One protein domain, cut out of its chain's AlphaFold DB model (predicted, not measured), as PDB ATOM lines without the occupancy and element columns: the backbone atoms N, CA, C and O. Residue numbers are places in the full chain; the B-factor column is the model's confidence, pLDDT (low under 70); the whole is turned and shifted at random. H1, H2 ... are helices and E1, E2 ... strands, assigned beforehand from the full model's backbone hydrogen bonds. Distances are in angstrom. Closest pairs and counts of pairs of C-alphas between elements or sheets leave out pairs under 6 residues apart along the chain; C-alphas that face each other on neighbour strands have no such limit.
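This is residues 27 to 209 of the 230 residues of an uncharacterized protein of Knoellia sp. DB2414S (UniProt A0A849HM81). A strongly twisted sheet of seven strands runs through the body; H3 packs over one face at E5, H7 packs on the other side at the E6 and E7 end, and the hairpin E2 and E3 at the opposite edge has no helix packed on it. H5 and H1 pack on H3, H4 meets H3 at residues 120 to 123 of H3, and H6 lies off the sheet. The 183 residues printed hold seven named strands and seven named helices, mixed in class, in the order E1 E2 E3 E4 H1 H2 E5 H3 E6 H4 H5 E7 H6 H7; the sheet is mixed too. The whole is compact, with a radius of gyration of the C-alphas of 15.9 A and spans of 47 by 39 by 27 A.

Start with the sheet, which runs E2, residues 50 to 55, E3, 58 to 63, E4, 83 to 87, E1, 27 to 32, E5, 112 to 117, E6, 143 to 147, and E7, 175 to 178. In the hairpin E2 and E3, antiparallel, find N 53 and O 60 3.0 A apart; the other neighbours are parallel, for instance E1 and E5 with N 115 and O 31 at 2.8 A, and E6 and E7 with N 176 and O 144 at 2.8 A. H3, residues 120 to 134, has a height over the sheet of 9.7 A and runs along the strands, at 6 degrees to E5 on the local plane. H7, residues 196 to 207, is on the sheet too, its closest C-alpha to E7 being that of Ala 201, 5.7 A from Ile 178; with H3 it gives three layers, helices on both faces. H3 is the hub: it touches H5, residues 164 to 171, about perpendicular at 82 degrees, the closest C-alphas being those of Glu 127 and Thr 166, 6.0 A. With residues 129 to 133 alone it touches H1, residues 92 to 96, at Thr 129 and Ala 92, whose C-alphas are 6.3 A apart. With residues 120 to 123 alone it only just touches H4, residues 156 to 159, with 3 pairs of C-alphas within 8 A, Met 120 and Val 158 closest at 5.0 A. H2, residues 101 to 107, only grazes the sheet, as does H5. H6, residues 182 to 187, touches no helix. E5, H3, E6 and E6, H4 H5, E7 are strand-helix-strand units, parallel neighbours joined through helices; E4, H1 H2, E5 is a split one, with E1 between its strands; the crossovers are right-handed. Except in H4, too short for one, every helix O i to N i+4 pair is within hydrogen-bond range.

Find C-alpha 27 at (44.177, -23.909, 97.869), where E1 begins its 16.4 A. H3 starts at C-alpha 120, (47.369, -23.240, 68.388), and is 21.0 A long; H7, 16.3 A, ends at C-alpha 207, (38.467, -34.854, 91.128).

The two C-alphas farthest apart are those of Gly 47 and Gly 156, 46.6 A. The printed part has no cut; E1 to E2 and E3 to E4 are long links. Mean pLDDT of the printed part is 81.5; residues 27 to 49, 55, 57 to 58, 64 to 68 and 77 to 82 are under 70.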
ATOM      1  N   PHE A  27      44.085 -24.888  98.953       52.12
ATOM      2  CA  PHE A  27      44.177 -23.909  97.869       52.12
ATOM      3  C   PHE A  27      44.121 -24.564  96.493       52.12
ATOM      4  O   PHE A  27      44.719 -25.605  96.246       52.12
ATOM      5  N   LEU A  28      43.427 -23.916  95.562       60.78
ATOM      6  CA  LEU A  28      43.525 -24.214  94.138       60.78
ATOM      7  C   LEU A  28      43.968 -22.953  93.412       60.78
ATOM      8  O   LEU A  28      43.318 -21.912  93.489       60.78
ATOM      9  N   ILE A  29      45.078 -23.053  92.690       69.94
ATOM     10  CA  ILE A  29      45.637 -21.930  91.942       69.94
ATOM     11  C   ILE A  29      45.143 -21.998  90.501       69.94
ATOM     12  O   ILE A  29      45.363 -23.001  89.824       69.94
ATOM     13  N   GLY A  30      44.504 -20.933  90.019       68.50
ATOM     14  CA  GLY A  30      44.114 -20.772  88.619       68.50
ATOM     15  C   GLY A  30      45.088 -19.868  87.864       68.50
ATOM     16  O   GLY A  30      45.237 -18.700  88.216       68.50
ATOM     17  N   ILE A  31      45.729 -20.376  86.805       63.38
ATOM     18  CA  ILE A  31      46.549 -19.563  85.887       63.38
ATOM     19  C   ILE A  31      45.961 -19.609  84.487       63.38
ATOM     20  O   ILE A  31      45.783 -20.682  83.916       63.38
ATOM     21  N   ASP A  32      45.751 -18.438  83.893       67.69
ATOM     22  CA  ASP A  32      45.394 -18.335  82.484       67.69
ATOM     23  C   ASP A  32      46.650 -18.308  81.599       67.69
ATOM     24  O   ASP A  32      47.346 -17.297  81.481       67.69
ATOM     25  N   ALA A  33      46.925 -19.436  80.947       58.78
ATOM     26  CA  ALA A  33      47.996 -19.565  79.968       58.78
ATOM     27  C   ALA A  33      47.627 -18.945  78.606       58.78
ATOM     28  O   ALA A  33      48.511 -18.635  77.804       58.78
ATOM     29  N   ALA A  34      46.338 -18.747  78.317       60.34
ATOM     30  CA  ALA A  34      45.887 -18.113  77.084       60.34
ATOM     31  C   ALA A  34      45.970 -16.577  77.145       60.34
ATOM     32  O   ALA A  34      46.062 -15.954  76.087       60.34
ATOM     33  N   GLY A  35      46.023 -15.977  78.337       52.03
ATOM     34  CA  GLY A  35      46.176 -14.529  78.534       52.03
ATOM     35  C   GLY A  35      44.934 -13.719  78.150       52.03
ATOM     36  O   GLY A  35      45.056 -12.574  77.719       52.03
ATOM     37  N   ASN A  36      43.749 -14.318  78.258       48.97
ATOM     38  CA  ASN A  36      42.475 -13.683  77.964       48.97
ATOM     39  C   ASN A  36      41.887 -13.045  79.239       48.97
ATOM     40  O   ASN A  36      41.760 -13.705  80.271       48.97
ATOM     41  N   PRO A  37      41.435 -11.780  79.199       44.44
ATOM     42  CA  PRO A  37      40.787 -11.168  80.352       44.44
ATOM     43  C   PRO A  37      39.445 -11.860  80.629       44.44
ATOM     44  O   PRO A  37      38.456 -11.659  79.928       44.44
ATOM     45  N   CYS A  38      39.394 -12.678  81.677       42.75
ATOM     46  CA  CYS A  38      38.147 -13.250  82.166       42.75
ATOM     47  C   CYS A  38      37.338 -12.163  82.894       42.75
ATOM     48  O   CYS A  38      37.872 -11.449  83.745       42.75
ATOM     49  N   ARG A  39      36.043 -12.031  82.599       50.69
ATOM     50  CA  ARG A  39      35.161 -11.024  83.211       50.69
ATOM     51  C   ARG A  39      34.183 -11.728  84.151       50.69
ATOM     52  O   ARG A  39      33.464 -12.620  83.721       50.69
ATOM     53  N   PHE A  40      34.176 -11.342  85.426       53.66
ATOM     54  CA  PHE A  40      33.283 -11.918  86.437       53.66
ATOM     55  C   PHE A  40      32.422 -10.820  87.057       53.66
ATOM     56  O   PHE A  40      32.956  -9.831  87.574       53.66
ATOM     57  N   THR A  41      31.104 -10.993  86.990       54.03
ATOM     58  CA  THR A  41      30.118 -10.028  87.501       54.03
ATOM     59  C   THR A  41      29.786 -10.300  88.976       54.03
ATOM     60  O   THR A  41      29.384  -9.386  89.683       54.03
ATOM     61  N   GLU A  42      30.058 -11.514  89.472       55.59
ATOM     62  CA  GLU A  42      29.783 -11.927  90.863       55.59
ATOM     63  C   GLU A  42      30.843 -11.490  91.889       55.59
ATOM     64  O   GLU A  42      30.632 -11.636  93.090       55.59
ATOM     65  N   LEU A  43      31.997 -10.977  91.449       62.50
ATOM     66  CA  LEU A  43      33.074 -10.603  92.368       62.50
ATOM     67  C   LEU A  43      32.919  -9.144  92.815       62.50
ATOM     68  O   LEU A  43      33.174  -8.219  92.029       62.50
ATOM     69  N   GLY A  44      32.542  -8.953  94.080       59.19
ATOM     70  CA  GLY A  44      32.496  -7.651  94.742       59.19
ATOM     71  C   GLY A  44      33.898  -7.129  95.063       59.19
ATOM     72  O   GLY A  44      34.841  -7.905  95.203       59.19
ATOM     73  N   ASN A  45      34.054  -5.807  95.159       67.75
ATOM     74  CA  ASN A  45      35.308  -5.192  95.596       67.75
ATOM     75  C   ASN A  45      35.375  -5.208  97.128       67.75
ATOM     76  O   ASN A  45      34.468  -4.680  97.770       67.75
ATOM     77  N   THR A  46      36.430  -5.774  97.715       61.94
ATOM     78  CA  THR A  46      36.595  -5.792  99.180       61.94
ATOM     79  C   THR A  46      37.392  -4.601  99.707       61.94
ATOM     80  O   THR A  46      37.571  -4.485 100.911       61.94
ATOM     81  N   GLY A  47      37.887  -3.712  98.836       57.31
ATOM     82  CA  GLY A  47      38.675  -2.539  99.240       57.31
ATOM     83  C   GLY A  47      40.135  -2.842  99.605       57.31
ATOM     84  O   GLY A  47      40.921  -1.914  99.758       57.31
ATOM     85  N   HIS A  48      40.530  -4.119  99.660       63.34
ATOM     86  CA  HIS A  48      41.879  -4.577 100.026       63.34
ATOM     87  C   HIS A  48      42.653  -5.164  98.839       63.34
ATOM     88  O   HIS A  48      43.402  -6.120  98.990       63.34
ATOM     89  N   GLY A  49      42.431  -4.658  97.625       68.00
ATOM     90  CA  GLY A  49      43.141  -5.144  96.436       68.00
ATOM     91  C   GLY A  49      42.652  -6.492  95.893       68.00
ATOM     92  O   GLY A  49      43.163  -6.936  94.870       68.00
ATOM     93  N   TRP A  50      41.599  -7.086  96.466       73.50
ATOM     94  CA  TRP A  50      40.954  -8.315  95.985       73.50
ATOM     95  C   TRP A  50      39.497  -8.085  95.591       73.50
ATOM     96  O   TRP A  50      38.763  -7.315  96.210       73.50
ATOM     97  N   ARG A  51      39.075  -8.782  94.542       75.00
ATOM     98  CA  ARG A  51      37.673  -9.001  94.228       75.00
ATOM     99  C   ARG A  51      37.303 -10.384  94.738       75.00
ATOM    100  O   ARG A  51      37.943 -11.366  94.363       75.00
ATOM    101  N   ARG A  52      36.285 -10.445  95.590       77.56
ATOM    102  CA  ARG A  52      35.871 -11.663  96.287       77.56
ATOM    103  C   ARG A  52      34.429 -11.988  95.932       77.56
ATOM    104  O   ARG A  52      33.585 -11.095  95.850       77.56
ATOM    105  N   GLY A  53      34.159 -13.263  95.714       73.19
ATOM    106  CA  GLY A  53      32.813 -13.798  95.565       73.19
ATOM    107  C   GLY A  53      32.733 -15.166  96.214       73.19
ATOM    108  O   GLY A  53      33.741 -15.849  96.389       73.19
ATOM    109  N   THR A  54      31.525 -15.550  96.593       71.88
ATOM    110  CA  THR A  54      31.249 -16.835  97.230       71.88
ATOM    111  C   THR A  54      30.196 -17.564  96.426       71.88
ATOM    112  O   THR A  54      29.179 -16.968  96.065       71.88
ATOM    113  N   ARG A  55      30.403 -18.860  96.199       69.94
ATOM    114  CA  ARG A  55      29.364 -19.734  95.662       69.94
ATOM    115  C   ARG A  55      29.284 -20.984  96.523       69.94
ATOM    116  O   ARG A  55      30.198 -21.806  96.533       69.94
ATOM    117  N   ASP A  56      28.214 -21.061  97.306       72.06
ATOM    118  CA  ASP A  56      28.019 -22.043  98.371       72.06
ATOM    119  C   ASP A  56      29.204 -22.092  99.349       72.06
ATOM    120  O   ASP A  56      29.356 -21.212 100.192       72.06
ATOM    121  N   ARG A  57      30.052 -23.119  99.238       66.44
ATOM    122  CA  ARG A  57      31.202 -23.364 100.122       66.44
ATOM    123  C   ARG A  57      32.546 -22.980  99.504       66.44
ATOM    124  O   ARG A  57      33.580 -23.287 100.088       66.44
ATOM    125  N   VAL A  58      32.540 -22.366  98.322       64.81
ATOM    126  CA  VAL A  58      33.756 -22.006  97.587       64.81
ATOM    127  C   VAL A  58      33.973 -20.505  97.663       64.81
ATOM    128  O   VAL A  58      33.098 -19.720  97.279       64.81
ATOM    129  N   LEU A  59      35.162 -20.123  98.129       75.50
ATOM    130  CA  LEU A  59      35.653 -18.758  98.038       75.50
ATOM    131  C   LEU A  59      36.419 -18.579  96.729       75.50
ATOM    132  O   LEU A  59      37.334 -19.348  96.437       75.50
ATOM    133  N   ILE A  60      36.065 -17.550  95.962       72.38
ATOM    134  CA  ILE A  60      36.789 -17.168  94.751       72.38
ATOM    135  C   ILE A  60      37.423 -15.809  94.987       72.38
ATOM    136  O   ILE A  60      36.725 -14.820  95.243       72.38
ATOM    137  N   GLU A  61      38.744 -15.762  94.857       74.31
ATOM    138  CA  GLU A  61      39.524 -14.551  95.045       74.31
ATOM    139  C   GLU A  61      40.323 -14.238  93.794       74.31
ATOM    140  O   GLU A  61      41.044 -15.074  93.248       74.31
ATOM    141  N   ARG A  62      40.187 -12.996  93.335       74.75
ATOM    142  CA  ARG A  62      40.931 -12.476  92.198       74.75
ATOM    143  C   ARG A  62      41.543 -11.119  92.528       74.75
ATOM    144  O   ARG A  62      40.848 -10.284  93.107       74.75
ATOM    145  N   PRO A  63      42.771 -10.826  92.084       70.81
ATOM    146  CA  PRO A  63      43.320  -9.483  92.145       70.81
ATOM    147  C   PRO A  63      42.383  -8.413  91.569       70.81
ATOM    148  O   PRO A  63      41.910  -8.504  90.433       70.81
ATOM    149  N   SER A  64      42.144  -7.355  92.337       68.25
ATOM    150  CA  SER A  64      41.525  -6.131  91.829       68.25
ATOM    151  C   SER A  64      42.463  -5.458  90.831       68.25
ATOM    152  O   SER A  64      43.685  -5.508  90.974       68.25
ATOM    153  N   HIS A  65      41.906  -4.813  89.804       58.47
ATOM    154  CA  HIS A  65      42.702  -4.017  88.871       58.47
ATOM    155  C   HIS A  65      43.324  -2.826  89.618       58.47
ATOM    156  O   HIS A  65      42.644  -1.842  89.890       58.47
ATOM    157  N   GLY A  66      44.598  -2.959  89.993       56.12
ATOM    158  CA  GLY A  66      45.350  -1.953  90.745       56.12
ATOM    159  C   GLY A  66      46.776  -2.389  91.094       56.12
ATOM    160  O   GLY A  66      47.691  -1.580  91.005       56.12
ATOM    161  N   ALA A  67      46.992  -3.672  91.404       59.50
ATOM    162  CA  ALA A  67      48.343  -4.205  91.590       59.50
ATOM    163  C   ALA A  67      49.089  -4.238  90.249       59.50
ATOM    164  O   ALA A  67      48.565  -4.770  89.268       59.50
ATOM    165  N   LEU A  68      50.300  -3.681  90.186       64.12
ATOM    166  CA  LEU A  68      51.102  -3.623  88.958       64.12
ATOM    167  C   LEU A  68      51.950  -4.888  88.802       64.12
ATOM    168  O   LEU A  68      52.029  -5.440  87.700       64.12
ATOM    169  N   THR A  69      52.467  -5.412  89.912       75.12
ATOM    170  CA  THR A  69      53.310  -6.610  89.982       75.12
ATOM    171  C   THR A  69      52.713  -7.680  90.915       75.12
ATOM    172  O   THR A  69      51.848  -7.366  91.734       75.12
ATOM    173  N   PRO A  70      53.148  -8.953  90.819       76.69
ATOM    174  CA  PRO A  70      52.762  -9.998  91.773       76.69
ATOM    175  C   PRO A  70      53.124  -9.683  93.231       76.69
ATOM    176  O   PRO A  70      52.416 -10.124  94.130       76.69
ATOM    177  N   ALA A  71      54.190  -8.911  93.470       78.75
ATOM    178  CA  ALA A  71      54.598  -8.490  94.813       78.75
ATOM    179  C   ALA A  71      53.633  -7.469  95.436       78.75
ATOM    180  O   ALA A  71      53.502  -7.418  96.655       78.75
ATOM    181  N   ASP A  72      52.917  -6.701  94.609       77.94
ATOM    182  CA  ASP A  72      51.942  -5.708  95.075       77.94
ATOM    183  C   ASP A  72      50.601  -6.340  95.481       77.94
ATOM    184  O   ASP A  72      49.694  -5.642  95.939       77.94
ATOM    185  N   LEU A  73      50.429  -7.650  95.265       76.25
ATOM    186  CA  LEU A  73      49.214  -8.354  95.648       76.25
ATOM    187  C   LEU A  73      49.242  -8.646  97.146       76.25
ATOM    188  O   LEU A  73      50.122  -9.384  97.593       76.25
ATOM    189  N   PRO A  74      48.277  -8.135  97.927       74.19
ATOM    190  CA  PRO A  74      48.193  -8.493  99.331       74.19
ATOM    191  C   PRO A  74      47.853  -9.975  99.460       74.19
ATOM    192  O   PRO A  74      47.181 -10.541  98.600       74.19
ATOM    193  N   ILE A  75      48.288 -10.602 100.547       76.00
ATOM    194  CA  ILE A  75      47.870 -11.966 100.870       76.00
ATOM    195  C   ILE A  75      46.346 -11.949 101.099       76.00
ATOM    196  O   ILE A  75      45.856 -11.040 101.781       76.00
ATOM    197  N   PRO A  76      45.579 -12.888 100.519       71.56
ATOM    198  CA  PRO A  76      44.153 -12.963 100.781       71.56
ATOM    199  C   PRO A  76      43.885 -13.209 102.275       71.56
ATOM    200  O   PRO A  76      44.607 -13.992 102.897       71.56
ATOM    201  N   PRO A  77      42.876 -12.558 102.882       68.75
ATOM    202  CA  PRO A  77      42.566 -12.796 104.284       68.75
ATOM    203  C   PRO A  77      42.068 -14.227 104.479       68.75
ATOM    204  O   PRO A  77      41.354 -14.751 103.619       68.75
ATOM    205  N   GLU A  78      42.404 -14.818 105.628       68.69
ATOM    206  CA  GLU A  78      41.986 -16.172 105.990       68.69
ATOM    207  C   GLU A  78      40.474 -16.370 105.824       68.69
ATOM    208  O   GLU A  78      39.663 -15.446 105.961       68.69
ATOM    209  N   SER A  79      40.109 -17.599 105.477       66.00
ATOM    210  CA  SER A  79      38.739 -18.000 105.204       66.00
ATOM    211  C   SER A  79      38.438 -19.287 105.948       66.00
ATOM    212  O   SER A  79      39.205 -20.243 105.859       66.00
ATOM    213  N   ASP A  80      37.279 -19.330 106.600       63.84
ATOM    214  CA  ASP A  80      36.760 -20.529 107.268       63.84
ATOM    215  C   ASP A  80      36.175 -21.555 106.271       63.84
ATOM    216  O   ASP A  80      35.584 -22.560 106.665       63.84
ATOM    217  N   LEU A  81      36.275 -21.288 104.963       63.91
ATOM    218  CA  LEU A  81      35.770 -22.171 103.915       63.91
ATOM    219  C   LEU A  81      36.774 -23.275 103.573       63.91
ATOM    220  O   LEU A  81      37.978 -23.055 103.491       63.91
ATOM    221  N   ASN A  82      36.242 -24.464 103.285       66.94
ATOM    222  CA  ASN A  82      37.037 -25.675 103.061       66.94
ATOM    223  C   ASN A  82      37.933 -25.611 101.808       66.94
ATOM    224  O   ASN A  82      38.890 -26.373 101.721       66.94
ATOM    225  N   LEU A  83      37.614 -24.750 100.834       71.25
ATOM    226  CA  LEU A  83      38.357 -24.591  99.582       71.25
ATOM    227  C   LEU A  83      38.474 -23.105  99.219       71.25
ATOM    228  O   LEU A  83      37.457 -22.422  99.051       71.25
ATOM    229  N   SER A  84      39.710 -22.636  99.043       78.12
ATOM    230  CA  SER A  84      40.016 -21.306  98.517       78.12
ATOM    231  C   SER A  84      40.603 -21.413  97.113       78.12
ATOM    232  O   SER A  84      41.554 -22.158  96.875       78.12
ATOM    233  N   VAL A  85      40.032 -20.678  96.159       82.44
ATOM    234  CA  VAL A  85      40.550 -20.601  94.790       82.44
ATOM    235  C   VAL A  85      41.224 -19.252  94.582       82.44
ATOM    236  O   VAL A  85      40.560 -18.212  94.598       82.44
ATOM    237  N   VAL A  86      42.533 -19.282  94.330       83.75
ATOM    238  CA  VAL A  86      43.333 -18.100  93.999       83.75
ATOM    239  C   VAL A  86      43.488 -18.031  92.490       83.75
ATOM    240  O   VAL A  86      44.277 -18.755  91.882       83.75
ATOM    241  N   ASP A  87      42.726 -17.141  91.866       84.44
ATOM    242  CA  ASP A  87      42.881 -16.841  90.450       84.44
ATOM    243  C   ASP A  87      43.969 -15.785  90.265       84.44
ATOM    244  O   ASP A  87      43.780 -14.599  90.541       84.44
ATOM    245  N   VAL A  88      45.122 -16.233  89.777       79.00
ATOM    246  CA  VAL A  88      46.333 -15.426  89.622       79.00
ATOM    247  C   VAL A  88      46.126 -14.313  88.591       79.00
ATOM    248  O   VAL A  88      46.759 -13.261  88.687       79.00
ATOM    249  N   ALA A  89      45.248 -14.519  87.599       72.25
ATOM    250  CA  ALA A  89      44.974 -13.582  86.503       72.25
ATOM    251  C   ALA A  89      46.241 -13.003  85.819       72.25
ATOM    252  O   ALA A  89      46.217 -11.902  85.263       72.25
ATOM    253  N   ARG A  90      47.367 -13.732  85.871       76.38
ATOM    254  CA  ARG A  90      48.686 -13.334  85.354       76.38
ATOM    255  C   ARG A  90      49.382 -14.537  84.705       76.38
ATOM    256  O   ARG A  90      49.200 -15.658  85.180       76.38
ATOM    257  N   PRO A  91      50.227 -14.328  83.680       82.56
ATOM    258  CA  PRO A  91      51.056 -15.397  83.128       82.56
ATOM    259  C   PRO A  91      52.035 -15.945  84.175       82.56
ATOM    260  O   PRO A  91      52.659 -15.166  84.899       82.56
ATOM    261  N   ALA A  92      52.242 -17.266  84.197       86.56
ATOM    262  CA  ALA A  92      53.136 -17.924  85.158       86.56
ATOM    263  C   ALA A  92      54.552 -17.328  85.167       86.56
ATOM    264  O   ALA A  92      55.113 -17.104  86.233       86.56
ATOM    265  N   GLY A  93      55.109 -16.996  83.996       86.56
ATOM    266  CA  GLY A  93      56.444 -16.395  83.900       86.56
ATOM    267  C   GLY A  93      56.573 -15.062  84.647       86.56
ATOM    268  O   GLY A  93      57.605 -14.807  85.255       86.56
ATOM    269  N   ALA A  94      55.519 -14.237  84.673       85.56
ATOM    270  CA  ALA A  94      55.539 -12.972  85.412       85.56
ATOM    271  C   ALA A  94      55.550 -13.197  86.933       85.56
ATOM    272  O   ALA A  94      56.250 -12.495  87.662       85.56
ATOM    273  N   VAL A  95      54.800 -14.199  87.400       87.88
ATOM    274  CA  VAL A  95      54.757 -14.611  88.810       87.88
ATOM    275  C   VAL A  95      56.101 -15.197  89.233       87.88
ATOM    276  O   VAL A  95      56.674 -14.770  90.226       87.88
ATOM    277  N   LEU A  96      56.649 -16.117  88.436       90.00
ATOM    278  CA  LEU A  96      57.940 -16.753  88.697       90.00
ATOM    279  C   LEU A  96      59.117 -15.775  88.624       90.00
ATOM    280  O   LEU A  96      60.139 -16.030  89.243       90.00
ATOM    281  N   ALA A  97      59.002 -14.657  87.905       89.88
ATOM    282  CA  ALA A  97      60.047 -13.635  87.857       89.88
ATOM    283  C   ALA A  97      60.068 -12.717  89.094       89.88
ATOM    284  O   ALA A  97      61.013 -11.951  89.257       89.88
ATOM    285  N   THR A  98      59.050 -12.779  89.961       88.31
ATOM    286  CA  THR A  98      58.872 -11.843  91.079       88.31
ATOM    287  C   THR A  98      58.863 -12.589  92.412       88.31
ATOM    288  O   THR A  98      58.046 -13.486  92.618       88.31
ATOM    289  N   GLU A  99      59.741 -12.221  93.345       86.75
ATOM    290  CA  GLU A  99      59.671 -12.728  94.721       86.75
ATOM    291  C   GLU A  99      58.388 -12.221  95.390       86.75
ATOM    292  O   GLU A  99      58.168 -11.021  95.531       86.75
ATOM    293  N   SER A 100      57.483 -13.145  95.706       86.31
ATOM    294  CA  SER A 100      56.158 -12.848  96.249       86.31
ATOM    295  C   SER A 100      55.558 -14.107  96.870       86.31
ATOM    296  O   SER A 100      55.893 -15.221  96.461       86.31
ATOM    297  N   TRP A 101      54.599 -13.945  97.784       86.50
ATOM    298  CA  TRP A 101      53.829 -15.070  98.329       86.50
ATOM    299  C   TRP A 101      53.123 -15.873  97.217       86.50
ATOM    300  O   TRP A 101      52.954 -17.083  97.322       86.50
ATOM    301  N   LEU A 102      52.757 -15.221  96.105       85.25
ATOM    302  CA  LEU A 102      52.130 -15.881  94.961       85.25
ATOM    303  C   LEU A 102      53.100 -16.811  94.229       85.25
ATOM    304  O   LEU A 102      52.705 -17.875  93.753       85.25
ATOM    305  N   ARG A 103      54.379 -16.424  94.155       88.81
ATOM    306  CA  ARG A 103      55.444 -17.303  93.672       88.81
ATOM    307  C   ARG A 103      55.621 -18.492  94.607       88.81
ATOM    308  O   ARG A 103      55.738 -19.606  94.113       88.81
ATOM    309  N   GLU A 104      55.633 -18.273  95.919       87.62
ATOM    310  CA  GLU A 104      55.742 -19.360  96.902       87.62
ATOM    311  C   GLU A 104      54.584 -20.353  96.764       87.62
ATOM    312  O   GLU A 104      54.821 -21.555  96.681       87.62
ATOM    313  N   LEU A 105      53.352 -19.853  96.618       85.44
ATOM    314  CA  LEU A 105      52.167 -20.673  96.376       85.44
ATOM    315  C   LEU A 105      52.293 -21.470  95.067       85.44
ATOM    316  O   LEU A 105      52.016 -22.666  95.028       85.44
ATOM    317  N   LEU A 106      52.760 -20.818  93.998       87.50
ATOM    318  CA  LEU A 106      52.915 -21.437  92.683       87.50
ATOM    319  C   LEU A 106      54.008 -22.513  92.653       87.50
ATOM    320  O   LEU A 106      53.821 -23.541  92.009       87.50
ATOM    321  N   VAL A 107      55.143 -22.280  93.312       88.19
ATOM    322  CA  VAL A 107      56.273 -23.225  93.396       88.19
ATOM    323  C   VAL A 107      56.009 -24.326  94.430       88.19
ATOM    324  O   VAL A 107      56.585 -25.409  94.337       88.19
ATOM    325  N   GLY A 108      55.119 -24.070  95.386       84.12
ATOM    326  CA  GLY A 108      54.735 -24.999  96.437       84.12
ATOM    327  C   GLY A 108      53.955 -26.230  95.962       84.12
ATOM    328  O   GLY A 108      53.757 -26.497  94.770       84.12
ATOM    329  N   GLY A 109      53.507 -27.005  96.951       80.31
ATOM    330  CA  GLY A 109      52.790 -28.268  96.761       80.31
ATOM    331  C   GLY A 109      51.294 -28.129  96.479       80.31
ATOM    332  O   GLY A 109      50.623 -29.147  96.327       80.31
ATOM    333  N   GLU A 110      50.771 -26.904  96.406       84.88
ATOM    334  CA  GLU A 110      49.337 -26.679  96.245       84.88
ATOM    335  C   GLU A 110      48.813 -27.185  94.886       84.88
ATOM    336  O   GLU A 110      49.522 -27.111  93.866       84.88
ATOM    337  N   PRO A 111      47.566 -27.686  94.832       88.69
ATOM    338  CA  PRO A 111      46.888 -28.012  93.585       88.69
ATOM    339  C   PRO A 111      46.917 -26.863  92.564       88.69
ATOM    340  O   PRO A 111      46.555 -25.719  92.853       88.69
ATOM    341  N   LEU A 112      47.307 -27.186  91.326       90.62
ATOM    342  CA  LEU A 112      47.437 -26.221  90.233       90.62
ATOM    343  C   LEU A 112      46.487 -26.560  89.084       90.62
ATOM    344  O   LEU A 112      46.600 -27.626  88.471       90.62
ATOM    345  N   LEU A 113      45.621 -25.601  88.750       92.12
ATOM    346  CA  LEU A 113      44.786 -25.593  87.557       92.12
ATOM    347  C   LEU A 113      45.330 -24.590  86.538       92.12
ATOM    348  O   LEU A 113      45.321 -23.377  86.756       92.12
ATOM    349  N   LEU A 114      45.750 -25.086  85.380       93.44
ATOM    350  CA  LEU A 114      46.067 -24.232  84.239       93.44
ATOM    351  C   LEU A 114      44.857 -24.148  83.319       93.44
ATOM    352  O   LEU A 114      44.268 -25.163  82.963       93.44
ATOM    353  N   VAL A 115      44.506 -22.944  82.896       91.62
ATOM    354  CA  VAL A 115      43.420 -22.699  81.952       91.62
ATOM    355  C   VAL A 115      44.018 -22.253  80.626       91.62
ATOM    356  O   VAL A 115      44.887 -21.386  80.575       91.62
ATOM    357  N   THR A 116      43.561 -22.851  79.531       91.94
ATOM    358  CA  THR A 116      43.914 -22.412  78.179       91.94
ATOM    359  C   THR A 116      42.730 -22.571  77.226       91.94
ATOM    360  O   THR A 116      41.647 -23.004  77.613       91.94
ATOM    361  N   THR A 117      42.920 -22.211  75.961       91.62
ATOM    362  CA  THR A 117      41.938 -22.401  74.886       91.62
ATOM    363  C   THR A 117      42.444 -23.433  73.883       91.62
ATOM    364  O   THR A 117      43.649 -23.526  73.646       91.62
ATOM    365  N   ALA A 118      41.531 -24.183  73.258       91.00
ATOM    366  CA  ALA A 118      41.823 -25.166  72.209       91.00
ATOM    367  C   ALA A 118      42.201 -24.484  70.878       91.00
ATOM    368  O   ALA A 118      41.536 -24.634  69.853       91.00
ATOM    369  N   THR A 119      43.261 -23.684  70.908       90.31
ATOM    370  CA  THR A 119      43.810 -22.938  69.775       90.31
ATOM    371  C   THR A 119      45.312 -23.190  69.695       90.31
ATOM    372  O   THR A 119      45.948 -23.463  70.713       90.31
ATOM    373  N   MET A 120      45.914 -23.063  68.507       93.88
ATOM    374  CA  MET A 120      47.369 -23.240  68.388       93.88
ATOM    375  C   MET A 120      48.159 -22.277  69.291       93.88
ATOM    376  O   MET A 120      49.096 -22.729  69.947       93.88
ATOM    377  N   PRO A 121      47.817 -20.971  69.386       89.38
ATOM    378  CA  PRO A 121      48.507 -20.078  70.312       89.38
ATOM    379  C   PRO A 121      48.292 -20.472  71.777       89.38
ATOM    380  O   PRO A 121      49.241 -20.419  72.553       89.38
ATOM    381  N   GLY A 122      47.081 -20.898  72.150       90.44
ATOM    382  CA  GLY A 122      46.764 -21.333  73.513       90.44
ATOM    383  C   GLY A 122      47.579 -22.550  73.949       90.44
ATOM    384  O   GLY A 122      48.154 -22.544  75.037       90.44
ATOM    385  N   LEU A 123      47.694 -23.562  73.088       92.94
ATOM    386  CA  LEU A 123      48.458 -24.776  73.388       92.94
ATOM    387  C   LEU A 123      49.970 -24.545  73.361       92.94
ATOM    388  O   LEU A 123      50.680 -25.057  74.221       92.94
ATOM    389  N   ARG A 124      50.471 -23.695  72.457       93.12
ATOM    390  CA  ARG A 124      51.887 -23.295  72.474       93.12
ATOM    391  C   ARG A 124      52.249 -22.558  73.762       93.12
ATOM    392  O   ARG A 124      53.269 -22.862  74.371       93.12
ATOM    393  N   ARG A 125      51.405 -21.614  74.198       92.19
ATOM    394  CA  ARG A 125      51.604 -20.891  75.466       92.19
ATOM    395  C   ARG A 125      51.502 -21.813  76.676       92.19
ATOM    396  O   ARG A 125      52.278 -21.648  77.615       92.19
ATOM    397  N   LEU A 126      50.585 -22.783  76.647       93.88
ATOM    398  CA  LEU A 126      50.492 -23.818  77.673       93.88
ATOM    399  C   LEU A 126      51.797 -24.613  77.762       93.88
ATOM    400  O   LEU A 126      52.345 -24.729  78.851       93.88
ATOM    401  N   GLU A 127      52.327 -25.104  76.641       95.31
ATOM    402  CA  GLU A 127      53.568 -25.883  76.640       95.31
ATOM    403  C   GLU A 127      54.748 -25.069  77.189       95.31
ATOM    404  O   GLU A 127      55.501 -25.562  78.025       95.31
ATOM    405  N   THR A 128      54.881 -23.799  76.788       94.19
ATOM    406  CA  THR A 128      55.891 -22.893  77.357       94.19
ATOM    407  C   THR A 128      55.688 -22.687  78.859       94.19
ATOM    408  O   THR A 128      56.652 -22.702  79.618       94.19
ATOM    409  N   THR A 129      54.443 -22.534  79.310       94.12
ATOM    410  CA  THR A 129      54.110 -22.374  80.735       94.12
ATOM    411  C   THR A 129      54.460 -23.627  81.537       94.12
ATOM    412  O   THR A 129      55.072 -23.524  82.596       94.12
ATOM    413  N   LEU A 130      54.132 -24.813  81.018       94.94
ATOM    414  CA  LEU A 130      54.494 -26.097  81.618       94.94
ATOM    415  C   LEU A 130      56.012 -26.294  81.658       94.94
ATOM    416  O   LEU A 130      56.521 -26.835  82.633       94.94
ATOM    417  N   ALA A 131      56.737 -25.850  80.629       94.81
ATOM    418  CA  ALA A 131      58.194 -25.891  80.621       94.81
ATOM    419  C   ALA A 131      58.792 -25.013  81.727       94.81
ATOM    420  O   ALA A 131      59.601 -25.511  82.498       94.81
ATOM    421  N   LEU A 132      58.327 -23.768  81.861       93.75
ATOM    422  CA  LEU A 132      58.770 -22.856  82.922       93.75
ATOM    423  C   LEU A 132      58.459 -23.396  84.323       93.75
ATOM    424  O   LEU A 132      59.275 -23.294  85.229       93.75
ATOM    425  N   LEU A 133      57.274 -23.975  84.520       93.12
ATOM    426  CA  LEU A 133      56.886 -24.529  85.817       93.12
ATOM    427  C   LEU A 133      57.669 -25.799  86.169       93.12
ATOM    428  O   LEU A 133      57.893 -26.049  87.351       93.12
ATOM    429  N   ALA A 134      58.093 -26.589  85.178       93.38
ATOM    430  CA  ALA A 134      58.832 -27.831  85.408       93.38
ATOM    431  C   ALA A 134      60.186 -27.604  86.100       93.38
ATOM    432  O   ALA A 134      60.643 -28.485  86.822       93.38
ATOM    433  N   ASP A 135      60.784 -26.420  85.938       93.00
ATOM    434  CA  ASP A 135      62.037 -26.042  86.607       93.00
ATOM    435  C   ASP A 135      61.851 -25.771  88.111       93.00
ATOM    436  O   ASP A 135      62.822 -25.668  88.861       93.00
ATOM    437  N   HIS A 136      60.602 -25.651  88.565       90.75
ATOM    438  CA  HIS A 136      60.269 -25.261  89.932       90.75
ATOM    439  C   HIS A 136      59.390 -26.272  90.674       90.75
ATOM    440  O   HIS A 136      59.452 -26.334  91.898       90.75
ATOM    441  N   ARG A 137      58.565 -27.055  89.969       90.69
ATOM    442  CA  ARG A 137      57.620 -28.004  90.575       90.69
ATOM    443  C   ARG A 137      57.313 -29.187  89.664       90.69
ATOM    444  O   ARG A 137      57.487 -29.130  88.448       90.69
ATOM    445  N   ASN A 138      56.745 -30.245  90.241       90.12
ATOM    446  CA  ASN A 138      56.266 -31.390  89.473       90.12
ATOM    447  C   ASN A 138      54.977 -31.053  88.696       90.12
ATOM    448  O   ASN A 138      53.861 -31.161  89.215       90.12
ATOM    449  N   VAL A 139      55.131 -30.687  87.423       91.62
ATOM    450  CA  VAL A 139      54.016 -30.344  86.525       91.62
ATOM    451  C   VAL A 139      53.131 -31.528  86.136       91.62
ATOM    452  O   VAL A 139      51.998 -31.297  85.732       91.62
ATOM    453  N   SER A 140      53.569 -32.777  86.321       89.56
ATOM    454  CA  SER A 140      52.738 -33.965  86.053       89.56
ATOM    455  C   SER A 140      51.556 -34.104  87.018       89.56
ATOM    456  O   SER A 140      50.641 -34.877  86.757       89.56
ATOM    457  N   SER A 141      51.564 -33.363  88.131       89.25
ATOM    458  CA  SER A 141      50.439 -33.278  89.072       89.25
ATOM    459  C   SER A 141      49.422 -32.186  88.718       89.25
ATOM    460  O   SER A 141      48.337 -32.156  89.294       89.25
ATOM    461  N   ALA A 142      49.746 -31.288  87.779       92.12
ATOM    462  CA  ALA A 142      48.852 -30.204  87.388       92.12
ATOM    463  C   ALA A 142      47.665 -30.736  86.575       92.12
ATOM    464  O   ALA A 142      47.795 -31.705  85.827       92.12
ATOM    465  N   VAL A 143      46.518 -30.075  86.688       95.25
ATOM    466  CA  VAL A 143      45.362 -30.313  85.814       95.25
ATOM    467  C   VAL A 143      45.245 -29.138  84.855       95.25
ATOM    468  O   VAL A 143      45.467 -27.984  85.228       95.25
ATOM    469  N   VAL A 144      44.903 -29.420  83.602       95.31
ATOM    470  CA  VAL A 144      44.749 -28.402  82.565       95.31
ATOM    471  C   VAL A 144      43.308 -28.395  82.079       95.31
ATOM    472  O   VAL A 144      42.841 -29.361  81.483       95.31
ATOM    473  N   ALA A 145      42.617 -27.282  82.281       94.00
ATOM    474  CA  ALA A 145      41.317 -27.008  81.698       94.00
ATOM    475  C   ALA A 145      41.486 -26.330  80.332       94.00
ATOM    476  O   ALA A 145      42.021 -25.225  80.225       94.00
ATOM    477  N   VAL A 146      40.998 -26.970  79.272       93.94
ATOM    478  CA  VAL A 146      41.035 -26.424  77.912       93.94
ATOM    479  C   VAL A 146      39.643 -26.007  77.474       93.94
ATOM    480  O   VAL A 146      38.778 -26.846  77.229       93.94
ATOM    481  N   LEU A 147      39.437 -24.706  77.317       90.94
ATOM    482  CA  LEU A 147      38.215 -24.137  76.763       90.94
ATOM    483  C   LEU A 147      38.121 -24.452  75.270       90.94
ATOM    484  O   LEU A 147      38.968 -24.021  74.480       90.94
ATOM    485  N   GLY A 148      37.084 -25.182  74.866       87.94
ATOM    486  CA  GLY A 148      36.852 -25.498  73.462       87.94
ATOM    487  C   GLY A 148      36.134 -26.826  73.225       87.94
ATOM    488  O   GLY A 148      35.506 -27.379  74.130       87.94
ATOM    489  N   PRO A 149      36.176 -27.348  71.985       87.00
ATOM    490  CA  PRO A 149      35.623 -28.660  71.687       87.00
ATOM    491  C   PRO A 149      36.356 -29.757  72.469       87.00
ATOM    492  O   PRO A 149      37.516 -29.611  72.857       87.00
ATOM    493  N   ARG A 150      35.676 -30.898  72.645       89.69
ATOM    494  CA  ARG A 150      36.269 -32.115  73.223       89.69
ATOM    495  C   ARG A 150      37.588 -32.451  72.528       89.69
ATOM    496  O   ARG A 150      37.646 -32.338  71.304       89.69
ATOM    497  N   LEU A 151      38.568 -32.951  73.285       88.56
ATOM    498  CA  LEU A 151      39.904 -33.312  72.781       88.56
ATOM    499  C   LEU A 151      39.823 -34.147  71.498       88.56
ATOM    500  O   LEU A 151      40.408 -33.788  70.482       88.56
ATOM    501  N   ALA A 152      38.969 -35.181  71.502       89.88
ATOM    502  CA  ALA A 152      38.674 -36.051  70.358       89.88
ATOM    503  C   ALA A 152      38.378 -35.298  69.042       89.88
ATOM    504  O   ALA A 152      38.725 -35.783  67.970       89.88
ATOM    505  N   ARG A 153      37.764 -34.112  69.126       91.19
ATOM    506  CA  ARG A 153      37.300 -33.289  67.998       91.19
ATOM    507  C   ARG A 153      38.239 -32.136  67.651       91.19
ATOM    508  O   ARG A 153      37.853 -31.258  66.882       91.19
ATOM    509  N   TRP A 154      39.431 -32.084  68.235       91.38
ATOM    510  CA  TRP A 154      40.377 -31.026  67.910       91.38
ATOM    511  C   TRP A 154      40.799 -31.101  66.442       91.38
ATOM    512  O   TRP A 154      41.162 -32.186  65.974       91.38
ATOM    513  N   PRO A 155      40.793 -29.963  65.718       89.88
ATOM    514  CA  PRO A 155      41.370 -29.894  64.386       89.88
ATOM    515  C   PRO A 155      42.819 -30.374  64.397       89.88
ATOM    516  O   PRO A 155      43.545 -30.147  65.371       89.88
ATOM    517  N   GLY A 156      43.258 -30.973  63.289       92.06
ATOM    518  CA  GLY A 156      44.622 -31.477  63.146       92.06
ATOM    519  C   GLY A 156      45.663 -30.437  63.560       92.06
ATOM    520  O   GLY A 156      46.505 -30.745  64.392       92.06
ATOM    521  N   GLN A 157      45.564 -29.186  63.094       90.00
ATOM    522  CA  GLN A 157      46.560 -28.160  63.438       90.00
ATOM    523  C   GLN A 157      46.642 -27.866  64.946       90.00
ATOM    524  O   GLN A 157      47.725 -27.614  65.465       90.00
ATOM    525  N   VAL A 158      45.511 -27.923  65.656       89.75
ATOM    526  CA  VAL A 158      45.458 -27.734  67.113       89.75
ATOM    527  C   VAL A 158      46.116 -28.922  67.813       89.75
ATOM    528  O   VAL A 158      46.978 -28.720  68.661       89.75
ATOM    529  N   ARG A 159      45.816 -30.156  67.394       90.94
ATOM    530  CA  ARG A 159      46.492 -31.353  67.927       90.94
ATOM    531  C   ARG A 159      47.998 -31.330  67.693       90.94
ATOM    532  O   ARG A 159      48.749 -31.573  68.615       90.94
ATOM    533  N   HIS A 160      48.460 -30.953  66.505       91.50
ATOM    534  CA  HIS A 160      49.898 -30.876  66.212       91.50
ATOM    535  C   HIS A 160      50.622 -29.766  66.995       91.50
ATOM    536  O   HIS A 160      51.847 -29.699  66.970       91.50
ATOM    537  N   SER A 161      49.885 -28.873  67.664       90.88
ATOM    538  CA  SER A 161      50.465 -27.837  68.518       90.88
ATOM    539  C   SER A 161      50.651 -28.264  69.977       90.88
ATOM    540  O   SER A 161      51.207 -27.481  70.748       90.88
ATOM    541  N   THR A 162      50.225 -29.474  70.362       91.31
ATOM    542  CA  THR A 162      50.527 -30.037  71.684       91.31
ATOM    543  C   THR A 162      51.998 -30.434  71.753       91.31
ATOM    544  O   THR A 162      52.492 -31.179  70.907       91.31
ATOM    545  N   GLY A 163      52.709 -29.926  72.758       94.00
ATOM    546  CA  GLY A 163      54.078 -30.350  73.038       94.00
ATOM    547  C   GLY A 163      54.136 -31.563  73.971       94.00
ATOM    548  O   GLY A 163      53.100 -32.028  74.447       94.00
ATOM    549  N   PRO A 164      55.345 -32.077  74.256       95.38
ATOM    550  CA  PRO A 164      55.532 -33.308  75.020       95.38
ATOM    551  C   PRO A 164      54.943 -33.246  76.434       95.38
ATOM    552  O   PRO A 164      54.415 -34.248  76.911       95.38
ATOM    553  N   ARG A 165      54.983 -32.088  77.113       95.12
ATOM    554  CA  ARG A 165      54.407 -31.964  78.464       95.12
ATOM    555  C   ARG A 165      52.887 -31.952  78.417       95.12
ATOM    556  O   ARG A 165      52.244 -32.597  79.239       95.12
ATOM    557  N   THR A 166      52.319 -31.252  77.440       95.19
ATOM    558  CA  THR A 166      50.874 -31.258  77.198       95.19
ATOM    559  C   THR A 166      50.384 -32.668  76.857       95.19
ATOM    560  O   THR A 166      49.387 -33.109  77.422       95.19
ATOM    561  N   SER A 167      51.111 -33.404  76.010       94.69
ATOM    562  CA  SER A 167      50.795 -34.797  75.672       94.69
ATOM    563  C   SER A 167      50.874 -35.724  76.886       94.69
ATOM    564  O   SER A 167      49.961 -36.510  77.099       94.69
ATOM    565  N   ALA A 168      51.892 -35.585  77.742       95.25
ATOM    566  CA  ALA A 168      51.986 -36.373  78.974       95.25
ATOM    567  C   ALA A 168      50.794 -36.128  79.926       95.25
ATOM    568  O   ALA A 168      50.322 -37.040  80.607       95.25
ATOM    569  N   LEU A 169      50.267 -34.899  79.967       94.88
ATOM    570  CA  LEU A 169      49.049 -34.585  80.720       94.88
ATOM    571  C   LEU A 169      47.789 -35.162  80.061       94.88
ATOM    572  O   LEU A 169      46.880 -35.587  80.770       94.88
ATOM    573  N   GLU A 170      47.725 -35.219  78.729       94.62
ATOM    574  CA  GLU A 170      46.645 -35.910  78.007       94.62
ATOM    575  C   GLU A 170      46.664 -37.420  78.292       94.62
ATOM    576  O   GLU A 170      45.637 -37.985  78.661       94.62
ATOM    577  N   GLU A 171      47.834 -38.058  78.210       94.19
ATOM    578  CA  GLU A 171      48.032 -39.492  78.471       94.19
ATOM    579  C   GLU A 171      47.668 -39.889  79.907       94.19
ATOM    580  O   GLU A 171      47.130 -40.968  80.144       94.19
ATOM    581  N   THR A 172      47.912 -38.997  80.869       93.38
ATOM    582  CA  THR A 172      47.552 -39.202  82.282       93.38
ATOM    583  C   THR A 172      46.121 -38.769  82.616       93.38
ATOM    584  O   THR A 172      45.726 -38.804  83.781       93.38
ATOM    585  N   GLY A 173      45.328 -38.357  81.620       93.81
ATOM    586  CA  GLY A 173      43.936 -37.945  81.807       93.81
ATOM    587  C   GLY A 173      43.764 -36.613  82.545       93.81
ATOM    588  O   GLY A 173      42.664 -36.300  82.989       93.81
ATOM    589  N   ARG A 174      44.830 -35.815  82.673       95.19
ATOM    590  CA  ARG A 174      44.853 -34.518  83.375       95.19
ATOM    591  C   ARG A 174      44.539 -33.323  82.474       95.19
ATOM    592  O   ARG A 174      44.523 -32.184  82.943       95.19
ATOM    593  N   LEU A 175      44.265 -33.566  81.194       95.50
ATOM    594  CA  LEU A 175      43.789 -32.571  80.236       95.50
ATOM    595  C   LEU A 175      42.258 -32.660  80.109       95.50
ATOM    596  O   LEU A 175      41.724 -33.598  79.523       95.50
ATOM    597  N   VAL A 176      41.537 -31.676  80.647       95.12
ATOM    598  CA  VAL A 176      40.068 -31.661  80.707       95.12
ATOM    599  C   VAL A 176      39.510 -30.621  79.743       95.12
ATOM    600  O   VAL A 176      39.807 -29.433  79.846       95.12
ATOM    601  N   ALA A 177      38.662 -31.043  78.805       93.75
ATOM    602  CA  ALA A 177      37.984 -30.118  77.899       93.75
ATOM    603  C   ALA A 177      36.764 -29.479  78.582       93.75
ATOM    604  O   ALA A 177      35.821 -30.177  78.956       93.75
ATOM    605  N   ILE A 178      36.756 -28.151  78.679       91.06
ATOM    606  CA  ILE A 178      35.631 -27.366  79.185       91.06
ATOM    607  C   ILE A 178      34.836 -26.821  77.987       91.06
ATOM    608  O   ILE A 178      35.393 -26.080  77.168       91.06
ATOM    609  N   PRO A 179      33.541 -27.159  77.851       87.56
ATOM    610  CA  PRO A 179      32.736 -26.676  76.739       87.56
ATOM    611  C   PRO A 179      32.528 -25.160  76.834       87.56
ATOM    612  O   PRO A 179      32.188 -24.633  77.892       87.56
ATOM    613  N   CYS A 180      32.684 -24.464  75.709       83.38
ATOM    614  CA  CYS A 180      32.339 -23.048  75.628       83.38
ATOM    615  C   CYS A 180      30.818 -22.874  75.676       83.38
ATOM    616  O   CYS A 180      30.099 -23.442  74.852       83.38
ATOM    617  N   ASP A 181      30.345 -22.031  76.588       83.88
ATOM    618  CA  ASP A 181      28.954 -21.600  76.643       83.88
ATOM    619  C   ASP A 181      28.842 -20.149  76.156       83.88
ATOM    620  O   ASP A 181      29.545 -19.257  76.635       83.88
ATOM    621  N   ARG A 182      27.969 -19.908  75.169       79.69
ATOM    622  CA  ARG A 182      27.842 -18.591  74.525       79.69
ATOM    623  C   ARG A 182      27.308 -17.531  75.486       79.69
ATOM    624  O   ARG A 182      27.710 -16.378  75.371       79.69
ATOM    625  N   ARG A 183      26.415 -17.903  76.407       83.12
ATOM    626  CA  ARG A 183      25.868 -16.983  77.406       83.12
ATOM    627  C   ARG A 183      26.986 -16.565  78.347       83.12
ATOM    628  O   ARG A 183      27.281 -15.379  78.414       83.12
ATOM    629  N   LEU A 184      27.684 -17.530  78.949       81.19
ATOM    630  CA  LEU A 184      28.805 -17.264  79.856       81.19
ATOM    631  C   LEU A 184      29.936 -16.468  79.191       81.19
ATOM    632  O   LEU A 184      30.527 -15.609  79.834       81.19
ATOM    633  N   ALA A 185      30.219 -16.701  77.907       76.94
ATOM    634  CA  ALA A 185      31.221 -15.926  77.172       76.94
ATOM    635  C   ALA A 185      30.851 -14.437  77.031       76.94
ATOM    636  O   ALA A 185      31.736 -13.591  76.934       76.94
ATOM    637  N   VAL A 186      29.553 -14.117  77.007       76.44
ATOM    638  CA  VAL A 186      29.043 -12.747  76.853       76.44
ATOM    639  C   VAL A 186      28.809 -12.082  78.208       76.44
ATOM    640  O   VAL A 186      29.219 -10.944  78.421       76.44
ATOM    641  N   THR A 187      28.137 -12.776  79.124       74.06
ATOM    642  CA  THR A 187      27.685 -12.215  80.406       74.06
ATOM    643  C   THR A 187      28.700 -12.395  81.529       74.06
ATOM    644  O   THR A 187      28.587 -11.750  82.571       74.06
ATOM    645  N   GLY A 188      29.684 -13.276  81.329       73.81
ATOM    646  CA  GLY A 188      30.418 -13.885  82.428       73.81
ATOM    647  C   GLY A 188      29.502 -14.773  83.280       73.81
ATOM    648  O   GLY A 188      28.297 -14.885  83.013       73.81
ATOM    649  N   PRO A 189      30.057 -15.414  84.315       74.50
ATOM    650  CA  PRO A 189      29.252 -16.078  85.326       74.50
ATOM    651  C   PRO A 189      28.411 -15.057  86.091       74.50
ATOM    652  O   PRO A 189      28.869 -13.954  86.409       74.50
ATOM    653  N   ASP A 190      27.164 -15.442  86.322       74.88
ATOM    654  CA  ASP A 190      26.122 -14.684  86.992       74.88
ATOM    655  C   ASP A 190      25.372 -15.595  87.975       74.88
ATOM    656  O   ASP A 190      25.619 -16.804  88.067       74.88
ATOM    657  N   THR A 191      24.404 -15.024  88.691       75.69
ATOM    658  CA  THR A 191      23.634 -15.750  89.708       75.69
ATOM    659  C   THR A 191      22.754 -16.859  89.126       75.69
ATOM    660  O   THR A 191      22.172 -17.638  89.879       75.69
ATOM    661  N   ALA A 192      22.631 -16.956  87.799       79.88
ATOM    662  CA  ALA A 192      21.911 -18.044  87.165       79.88
ATOM    663  C   ALA A 192      22.667 -19.377  87.358       79.88
ATOM    664  O   ALA A 192      23.880 -19.401  87.606       79.88
ATOM    665  N   PRO A 193      21.977 -20.525  87.257       80.88
ATOM    666  CA  PRO A 193      22.643 -21.818  87.315       80.88
ATOM    667  C   PRO A 193      23.662 -21.962  86.178       80.88
ATOM    668  O   PRO A 193      23.421 -21.567  85.033       80.88
ATOM    669  N   LEU A 194      24.813 -22.553  86.501       84.62
ATOM    670  CA  LEU A 194      25.821 -22.882  85.500       84.62
ATOM    671  C   LEU A 194      25.311 -24.016  84.593       84.62
ATOM    672  O   LEU A 194      24.635 -24.927  85.081       84.62
ATOM    673  N   PRO A 195      25.644 -24.007  83.289       87.19
ATOM    674  CA  PRO A 195      25.305 -25.106  82.394       87.19
ATOM    675  C   PRO A 195      25.861 -26.433  82.918       87.19
ATOM    676  O   PRO A 195      27.039 -26.526  83.264       87.19
ATOM    677  N   SER A 196      25.038 -27.483  82.925       89.88
ATOM    678  CA  SER A 196      25.402 -28.794  83.485       89.88
ATOM    679  C   SER A 196      26.666 -29.390  82.861       89.88
ATOM    680  O   SER A 196      27.462 -30.010  83.558       89.88
ATOM    681  N   ALA A 197      26.897 -29.157  81.567       87.75
ATOM    682  CA  ALA A 197      28.102 -29.609  80.875       87.75
ATOM    683  C   ALA A 197      29.381 -28.912  81.377       87.75
ATOM    684  O   ALA A 197      30.438 -29.535  81.413       87.75
ATOM    685  N   VAL A 198      29.286 -27.638  81.779       89.00
ATOM    686  CA  VAL A 198      30.399 -26.896  82.391       89.00
ATOM    687  C   VAL A 198      30.639 -27.402  83.809       89.00
ATOM    688  O   VAL A 198      31.784 -27.660  84.167       89.00
ATOM    689  N   VAL A 199      29.568 -27.613  84.585       90.44
ATOM    690  CA  VAL A 199      29.655 -28.169  85.945       90.44
ATOM    691  C   VAL A 199      30.307 -29.548  85.925       90.44
ATOM    692  O   VAL A 199      31.275 -29.758  86.637       90.44
ATOM    693  N   ALA A 200      29.848 -30.456  85.061       89.69
ATOM    694  CA  ALA A 200      30.412 -31.799  84.948       89.69
ATOM    695  C   ALA A 200      31.912 -31.774  84.620       89.69
ATOM    696  O   ALA A 200      32.694 -32.481  85.247       89.69
ATOM    697  N   ALA A 201      32.326 -30.926  83.674       90.44
ATOM    698  CA  ALA A 201      33.731 -30.808  83.301       90.44
ATOM    699  C   ALA A 201      34.586 -30.195  84.428       90.44
ATOM    700  O   ALA A 201      35.708 -30.639  84.663       90.44
ATOM    701  N   ALA A 202      34.051 -29.217  85.164       89.12
ATOM    702  CA  ALA A 202      34.709 -28.653  86.340       89.12
ATOM    703  C   ALA A 202      34.827 -29.676  87.482       89.12
ATOM    704  O   ALA A 202      35.881 -29.763  88.103       89.12
ATOM    705  N   THR A 203      33.795 -30.493  87.719       90.25
ATOM    706  CA  THR A 203      33.837 -31.593  88.694       90.25
ATOM    707  C   THR A 203      34.946 -32.581  88.353       90.25
ATOM    708  O   THR A 203      35.765 -32.878  89.215       90.25
ATOM    709  N   THR A 204      35.058 -33.003  87.088       92.31
ATOM    710  CA  THR A 204      36.169 -33.859  86.644       92.31
ATOM    711  C   THR A 204      37.529 -33.206  86.895       92.31
ATOM    712  O   THR A 204      38.445 -33.862  87.378       92.31
ATOM    713  N   ALA A 205      37.679 -31.910  86.608       91.50
ATOM    714  CA  ALA A 205      38.933 -31.205  86.873       91.50
ATOM    715  C   ALA A 205      39.282 -31.168  88.371       91.50
ATOM    716  O   ALA A 205      40.449 -31.321  88.720       91.50
ATOM    717  N   LEU A 206      38.284 -30.998  89.245       88.56
ATOM    718  CA  LEU A 206      38.460 -31.011  90.700       88.56
ATOM    719  C   LEU A 206      38.810 -32.403  91.236       88.56
ATOM    720  O   LEU A 206      39.687 -32.512  92.083       88.56
ATOM    721  N   GLU A 207      38.181 -33.463  90.731       89.94
ATOM    722  CA  GLU A 207      38.467 -34.854  91.128       89.94
ATOM    723  C   GLU A 207      39.893 -35.297  90.763       89.94
ATOM    724  O   GLU A 207      40.469 -36.159  91.425       89.94
ATOM    725  N   LEU A 208      40.470 -34.709  89.711       90.62
ATOM    726  CA  LEU A 208      41.841 -34.975  89.268       90.62
ATOM    727  C   LEU A 208      42.896 -34.197  90.056       90.62
ATOM    728  O   LEU A 208      44.092 -34.519  89.971       90.62
ATOM    729  N   MET A 209      42.487 -33.163  90.792       87.88
ATOM    730  CA  MET A 209      43.408 -32.473  91.680       87.88
ATOM    731  C   MET A 209      43.852 -33.447  92.765       87.88
ATOM    732  O   MET A 209      43.026 -34.207  93.277       87.88
TER     733      MET A 209